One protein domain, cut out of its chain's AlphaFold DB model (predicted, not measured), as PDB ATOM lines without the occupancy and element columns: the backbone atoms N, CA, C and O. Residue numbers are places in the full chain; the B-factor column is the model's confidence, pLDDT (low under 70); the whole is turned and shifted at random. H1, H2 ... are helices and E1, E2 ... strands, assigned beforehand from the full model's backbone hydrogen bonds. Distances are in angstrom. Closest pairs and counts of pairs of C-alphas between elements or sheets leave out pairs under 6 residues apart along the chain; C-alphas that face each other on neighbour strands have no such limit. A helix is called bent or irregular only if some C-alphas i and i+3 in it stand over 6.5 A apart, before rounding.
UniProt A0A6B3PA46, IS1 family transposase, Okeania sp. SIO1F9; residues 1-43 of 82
ATOM      1  N   MET A   1      26.677 -32.528  18.523       74.69
ATOM      2  CA  MET A   1      26.332 -33.923  18.870       74.69
ATOM      3  C   MET A   1      25.227 -33.835  19.901       74.69
ATOM      4  O   MET A   1      25.292 -32.960  20.760       74.69
ATOM      5  N   GLU A   2      24.184 -34.633  19.767       85.06
ATOM      6  CA  GLU A   2      23.022 -34.554  20.648       85.06
ATOM      7  C   GLU A   2      23.239 -35.396  21.908       85.06
ATOM      8  O   GLU A   2      23.921 -36.421  21.872       85.06
ATOM      9  N   CYS A   3      22.731 -34.929  23.048       84.81
ATOM     10  CA  CYS A   3      22.822 -35.671  24.294       84.81
ATOM     11  C   CYS A   3      21.865 -36.871  24.255       84.81
ATOM     12  O   CYS A   3      20.663 -36.654  24.137       84.81
ATOM     13  N   PRO A   4      22.345 -38.111  24.443       79.25
ATOM     14  CA  PRO A   4      21.484 -39.295  24.414       79.25
ATOM     15  C   PRO A   4      20.530 -39.391  25.618       79.25
ATOM     16  O   PRO A   4      19.629 -40.217  25.605       79.25
ATOM     17  N   LEU A   5      20.730 -38.581  26.667       78.25
ATOM     18  CA  LEU A   5      19.862 -38.551  27.852       78.25
ATOM     19  C   LEU A   5      18.651 -37.637  27.677       78.25
ATOM     20  O   LEU A   5      17.556 -37.975  28.106       78.25
ATOM     21  N   CYS A   6      18.867 -36.449  27.113       85.62
ATOM     22  CA  CYS A   6      17.870 -35.376  27.125       85.62
ATOM     23  C   CYS A   6      17.620 -34.739  25.755       85.62
ATOM     24  O   CYS A   6      16.849 -33.791  25.658       85.62
ATOM     25  N   GLY A   7      18.309 -35.189  24.707       84.12
ATOM     26  CA  GLY A   7      18.190 -34.625  23.363       84.12
ATOM     27  C   GLY A   7      18.837 -33.243  23.182       84.12
ATOM     28  O   GLY A   7      18.635 -32.563  22.177       84.12
ATOM     29  N   HIS A   8      19.632 -32.769  24.147       85.75
ATOM     30  CA  HIS A   8      20.254 -31.448  24.044       85.75
ATOM     31  C   HIS A   8      21.344 -31.406  22.959       85.75
ATOM     32  O   HIS A   8      22.337 -32.133  23.024       85.75
ATOM     33  N   GLN A   9      21.206 -30.507  21.982       83.69
ATOM     34  CA  GLN A   9      22.046 -30.484  20.772       83.69
ATOM     35  C   GLN A   9      23.448 -29.873  20.964       83.69
ATOM     36  O   GLN A   9      24.342 -30.105  20.142       83.69
ATOM     37  N   LYS A  10      23.678 -29.109  22.043       85.44
ATOM     38  CA  LYS A  10      24.955 -28.413  22.308       85.44
ATOM     39  C   LYS A  10      25.857 -29.163  23.287       85.44
ATOM     40  O   LYS A  10      26.389 -28.588  24.236       85.44
ATOM     41  N   THR A  11      26.065 -30.456  23.058       86.94
ATOM     42  CA  THR A  11      27.121 -31.173  23.788       86.94
ATOM     43  C   THR A  11      28.491 -30.797  23.221       86.94
ATOM     44  O   THR A  11      28.639 -30.582  22.013       86.94
ATOM     45  N   HIS A  12      29.504 -30.705  24.083       89.50
ATOM     46  CA  HIS A  12      30.867 -30.342  23.686       89.50
ATOM     47  C   HIS A  12      31.875 -31.425  24.067       89.50
ATOM     48  O   HIS A  12      31.634 -32.241  24.953       89.50
ATOM     49  N   LYS A  13      33.012 -31.457  23.369       90.75
ATOM     50  CA  LYS A  13      34.070 -32.452  23.586       90.75
ATOM     51  C   LYS A  13      34.674 -32.303  24.989       90.75
ATOM     52  O   LYS A  13      35.034 -31.201  25.381       90.75
ATOM     53  N   HIS A  14      34.833 -33.418  25.700       89.31
ATOM     54  CA  HIS A  14      35.332 -33.471  27.079       89.31
ATOM     55  C   HIS A  14      36.420 -34.553  27.235       89.31
ATOM     56  O   HIS A  14      36.264 -35.544  27.946       89.31
ATOM     57  N   GLY A  15      37.525 -34.401  26.502       88.44
ATOM     58  CA  GLY A  15      38.653 -35.341  26.548       88.44
ATOM     59  C   GLY A  15      38.369 -36.716  25.928       88.44
ATOM     60  O   GLY A  15      37.391 -36.912  25.206       88.44
ATOM     61  N   LYS A  16      39.260 -37.681  26.175       83.50
ATOM     62  CA  LYS A  16      39.177 -39.052  25.645       83.50
ATOM     63  C   LYS A  16      39.137 -40.071  26.787       83.50
ATOM     64  O   LYS A  16      39.590 -39.795  27.892       83.50
ATOM     65  N   THR A  17      38.558 -41.239  26.530       75.62
ATOM     66  CA  THR A  17      38.645 -42.410  27.419       75.62
ATOM     67  C   THR A  17      40.063 -42.996  27.399       75.62
ATOM     68  O   THR A  17      40.842 -42.691  26.495       75.62
ATOM     69  N   SER A  18      40.396 -43.877  28.348       70.06
ATOM     70  CA  SER A  18      41.684 -44.598  28.373       70.06
ATOM     71  C   SER A  18      41.940 -45.432  27.111       70.06
ATOM     72  O   SER A  18      43.086 -45.620  26.725       70.06
ATOM     73  N   LYS A  19      40.877 -45.873  26.424       69.38
ATOM     74  CA  LYS A  19      40.943 -46.569  25.127       69.38
ATOM     75  C   LYS A  19      41.057 -45.627  23.918       69.38
ATOM     76  O   LYS A  19      41.095 -46.088  22.785       69.38
ATOM     77  N   GLY A  20      41.070 -44.311  24.136       76.06
ATOM     78  CA  GLY A  20      41.202 -43.297  23.087       76.06
ATOM     79  C   GLY A  20      39.885 -42.787  22.486       76.06
ATOM     80  O   GLY A  20      39.913 -41.810  21.737       76.06
ATOM     81  N   SER A  21      38.729 -43.363  22.839       80.44
ATOM     82  CA  SER A  21      37.420 -42.899  22.346       80.44
ATOM     83  C   SER A  21      37.077 -41.506  22.879       80.44
ATOM     84  O   SER A  21      37.239 -41.239  24.072       80.44
ATOM     85  N   GLN A  22      36.574 -40.620  22.016       85.94
ATOM     86  CA  GLN A  22      36.171 -39.256  22.379       85.94
ATOM     87  C   GLN A  22      34.984 -39.254  23.355       85.94
ATOM     88  O   GLN A  22      34.009 -39.979  23.153       85.94
ATOM     89  N   ARG A  23      35.045 -38.392  24.377       86.94
ATOM     90  CA  ARG A  23      33.943 -38.114  25.309       86.94
ATOM     91  C   ARG A  23      33.298 -36.762  25.015       86.94
ATOM     92  O   ARG A  23      33.961 -35.848  24.513       86.94
ATOM     93  N   TYR A  24      32.027 -36.641  25.358       87.38
ATOM     94  CA  TYR A  24      31.190 -35.461  25.206       87.38
ATOM     95  C   TYR A  24      30.491 -35.155  26.523       87.38
ATOM     96  O   TYR A  24      30.118 -36.067  27.253       87.38
ATOM     97  N   TYR A  25      30.327 -33.877  26.824       87.44
ATOM     98  CA  TYR A  25      29.660 -33.392  28.020       87.44
ATOM     99  C   TYR A  25      28.361 -32.684  27.650       87.44
ATOM    100  O   TYR A  25      28.326 -31.878  26.714       87.44
ATOM    101  N   CYS A  26      27.299 -32.986  28.395       89.44
ATOM    102  CA  CYS A  26      26.030 -32.277  28.315       89.44
ATOM    103  C   CYS A  26      25.920 -31.260  29.462       89.44
ATOM    104  O   CYS A  26      25.954 -31.679  30.619       89.44
ATOM    105  N   PRO A  27      25.738 -29.958  29.173       89.75
ATOM    106  CA  PRO A  27      25.552 -28.942  30.208       89.75
ATOM    107  C   PRO A  27      24.193 -29.022  30.917       89.75
ATOM    108  O   PRO A  27      24.108 -28.604  32.061       89.75
ATOM    109  N   GLU A  28      23.163 -29.590  30.284       90.31
ATOM    110  CA  GLU A  28      21.837 -29.766  30.903       90.31
ATOM    111  C   GLU A  28      21.827 -30.940  31.890       90.31
ATOM    112  O   GLU A  28      21.358 -30.822  33.015       90.31
ATOM    113  N   CYS A  29      22.385 -32.087  31.490       85.94
ATOM    114  CA  CYS A  29      22.441 -33.265  32.360       85.94
ATOM    115  C   CYS A  29      23.603 -33.225  33.358       85.94
ATOM    116  O   CYS A  29      23.622 -34.028  34.284       85.94
ATOM    117  N   LEU A  30      24.600 -32.361  33.133       87.94
ATOM    118  CA  LEU A  30      25.874 -32.337  33.862       87.94
ATOM    119  C   LEU A  30      26.619 -33.687  33.822       87.94
ATOM    120  O   LEU A  30      27.345 -34.051  34.745       87.94
ATOM    121  N   GLN A  31      26.439 -34.443  32.736       82.50
ATOM    122  CA  GLN A  31      27.004 -35.781  32.551       82.50
ATOM    123  C   GLN A  31      27.953 -35.835  31.356       82.50
ATOM    124  O   GLN A  31      27.786 -35.120  30.364       82.50
ATOM    125  N   THR A  32      28.932 -36.741  31.438       84.44
ATOM    126  CA  THR A  32      29.882 -37.015  30.353       84.44
ATOM    127  C   THR A  32      29.656 -38.405  29.774       84.44
ATOM    128  O   THR A  32      29.688 -39.382  30.514       84.44
ATOM    129  N   PHE A  33      29.538 -38.516  28.455       78.31
ATOM    130  CA  PHE A  33      29.303 -39.769  27.742       78.31
ATOM    131  C   PHE A  33      30.270 -39.961  26.559       78.31
ATOM    132  O   PHE A  33      30.739 -38.982  25.981       78.31
ATOM    133  N   PRO A  34      30.658 -41.197  26.202       78.69
ATOM    134  CA  PRO A  34      31.458 -41.467  25.019       78.69
ATOM    135  C   PRO A  34      30.639 -41.279  23.733       78.69
ATOM    136  O   PRO A  34      29.417 -41.410  23.723       78.69
ATOM    137  N   ALA A  35      31.332 -41.011  22.625       74.19
ATOM    138  CA  ALA A  35      30.741 -40.798  21.295       74.19
ATOM    139  C   ALA A  35      29.806 -41.935  20.826       74.19
ATOM    140  O   ALA A  35      28.908 -41.726  20.020       74.19
ATOM    141  N   GLU A  36      30.052 -43.143  21.320       69.69
ATOM    142  CA  GLU A  36      29.409 -44.397  20.922       69.69
ATOM    143  C   GLU A  36      28.083 -44.683  21.643       69.69
ATOM    144  O   GLU A  36      27.378 -45.616  21.263       69.69
ATOM    145  N   CYS A  37      27.687 -43.856  22.618       64.81
ATOM    146  CA  CYS A  37      26.387 -43.983  23.287       64.81
ATOM    147  C   CYS A  37      25.185 -43.795  22.347       64.81
ATOM    148  O   CYS A  37      24.088 -44.216  22.690       64.81
ATOM    149  N   TRP A  38      25.375 -43.222  21.152       57.62
ATOM    150  CA  TRP A  38      24.299 -43.071  20.164       57.62
ATOM    151  C   TRP A  38      23.843 -44.406  19.543       57.62
ATOM    152  O   TRP A  38      22.761 -44.481  18.975       57.62
ATOM    153  N   ALA A  39      24.645 -45.472  19.657       54.19
ATOM    154  CA  ALA A  39      24.330 -46.786  19.088       54.19
ATOM    155  C   ALA A  39      23.735 -47.786  20.102       54.19
ATOM    156  O   ALA A  39      23.444 -48.921  19.732       54.19
ATOM    157  N   ASN A  40      23.614 -47.425  21.386       48.62
ATOM    158  CA  ASN A  40      23.094 -48.319  22.426       48.62
ATOM    159  C   ASN A  40      22.596 -47.514  23.637       48.62
ATOM    160  O   ASN A  40      23.366 -47.173  24.536       48.62
ATOM    161  N   THR A  41      21.299 -47.217  23.655       51.94
ATOM    162  CA  THR A  41      20.580 -46.561  24.761       51.94
ATOM    163  C   THR A  41      20.453 -47.438  26.011       51.94
ATOM    164  O   THR A  41      20.181 -46.917  27.086       51.94
ATOM    165  N   ASP A  42      20.689 -48.748  25.894       46.50
ATOM    166  CA  ASP A  42      20.403 -49.735  26.945       46.50
ATOM    167  C   ASP A  42      21.424 -49.800  28.091       46.50
ATOM    168  O   ASP A  42      21.173 -50.425  29.115       46.50
ATOM    169  N   THR A  43      22.590 -49.160  27.974       49.91
ATOM    170  CA  THR A  43      23.617 -49.283  29.024       49.91
ATOM    171  C   THR A  43      24.338 -47.971  29.305       49.91
ATOM    172  O   THR A  43      25.522 -47.809  29.002       49.91
TER     173      THR A  43
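This is residues 1 to 43 of the 82 residues of the protein "IS1 family transposase" of Okeania sp. SIO1F9 (UniProt A0A6B3PA46). A small meander sheet of three antiparallel strands, E1, E2 and E3, has the looped residues 1 to 11 folded at the end where E2 ends and E3 begins, and a short irregular helix, H1, that follows E3 with no residue between them, turns off in another direction and only grazes the sheet. The longest axis goes from the turn between E1 and E2 to the turn between E2 and E3. The printed part has 43 residues, with three named strands and then one named helix along it; the sheet's order is E1, E2, E3. The class is mixed, helices and strands, though under half of the residues are in named elements. The whole is compact, with a radius of gyration of the C-alphas of 9.7 A and spans of 26 by 21 by 14 A.

The printed part begins at Met 1, the chain's first residue, and residues 1 to 11 hold no named element. E1 is residues 12 to 16, 12.2 A long from first to last C-alpha, with C-alpha 12 at (30.867, -30.342, 23.686). E2 is residues 22 to 26, 13.7 A long. E3 is residues 31 to 34, 10.4 A long. H1 is residues 35 to 39, 9.0 A long, and ends with C-alpha 39 at (24.330, -46.786, 19.088). H1 is irregular, but only just: C-alphas 35 and 38 are 6.9 A apart.

E1, E2 and E3 form a meander, each strand the antiparallel neighbour of the one before; E1 and E3 are edge strands and E2 is an inner strand. E1 and E2 are a hairpin, with 141 degrees between their directions. C-alphas 16 and 22 face each other at 4.4 A, and N 14 and O 23 are within hydrogen-bond range at 2.8 A, as are N 23 and O 15 at 2.9 A. E2 and E3 are a hairpin too, at 153 degrees. C-alphas 23 and 34 face each other at 4.2 A, and N 24 and O 33 are within hydrogen-bond range at 2.7 A. The closest C-alphas of E1 and E3 are those of His 14 and Thr 32, 7.3 A apart. H1 is on the sheet but only grazes it, with residues 35 to 37. The closest C-alphas of E2 and H1 are those of Gln 22 and Ala 35, 5.7 A apart. In H1, 0 of 1 O i to N i+4 pairs are within hydrogen-bond range, beside 1 of 2 O i to N i+3 pairs.

The two C-alphas farthest apart are those of Lys 19 and Glu 28, at 26.1 A. The printed part has no cut. The links E1 to E2, E2 to E3 and E3 to H1 are tight. The mean pLDDT of the printed part is 78.1; residue 19 and residues 36 to 43 are under 70.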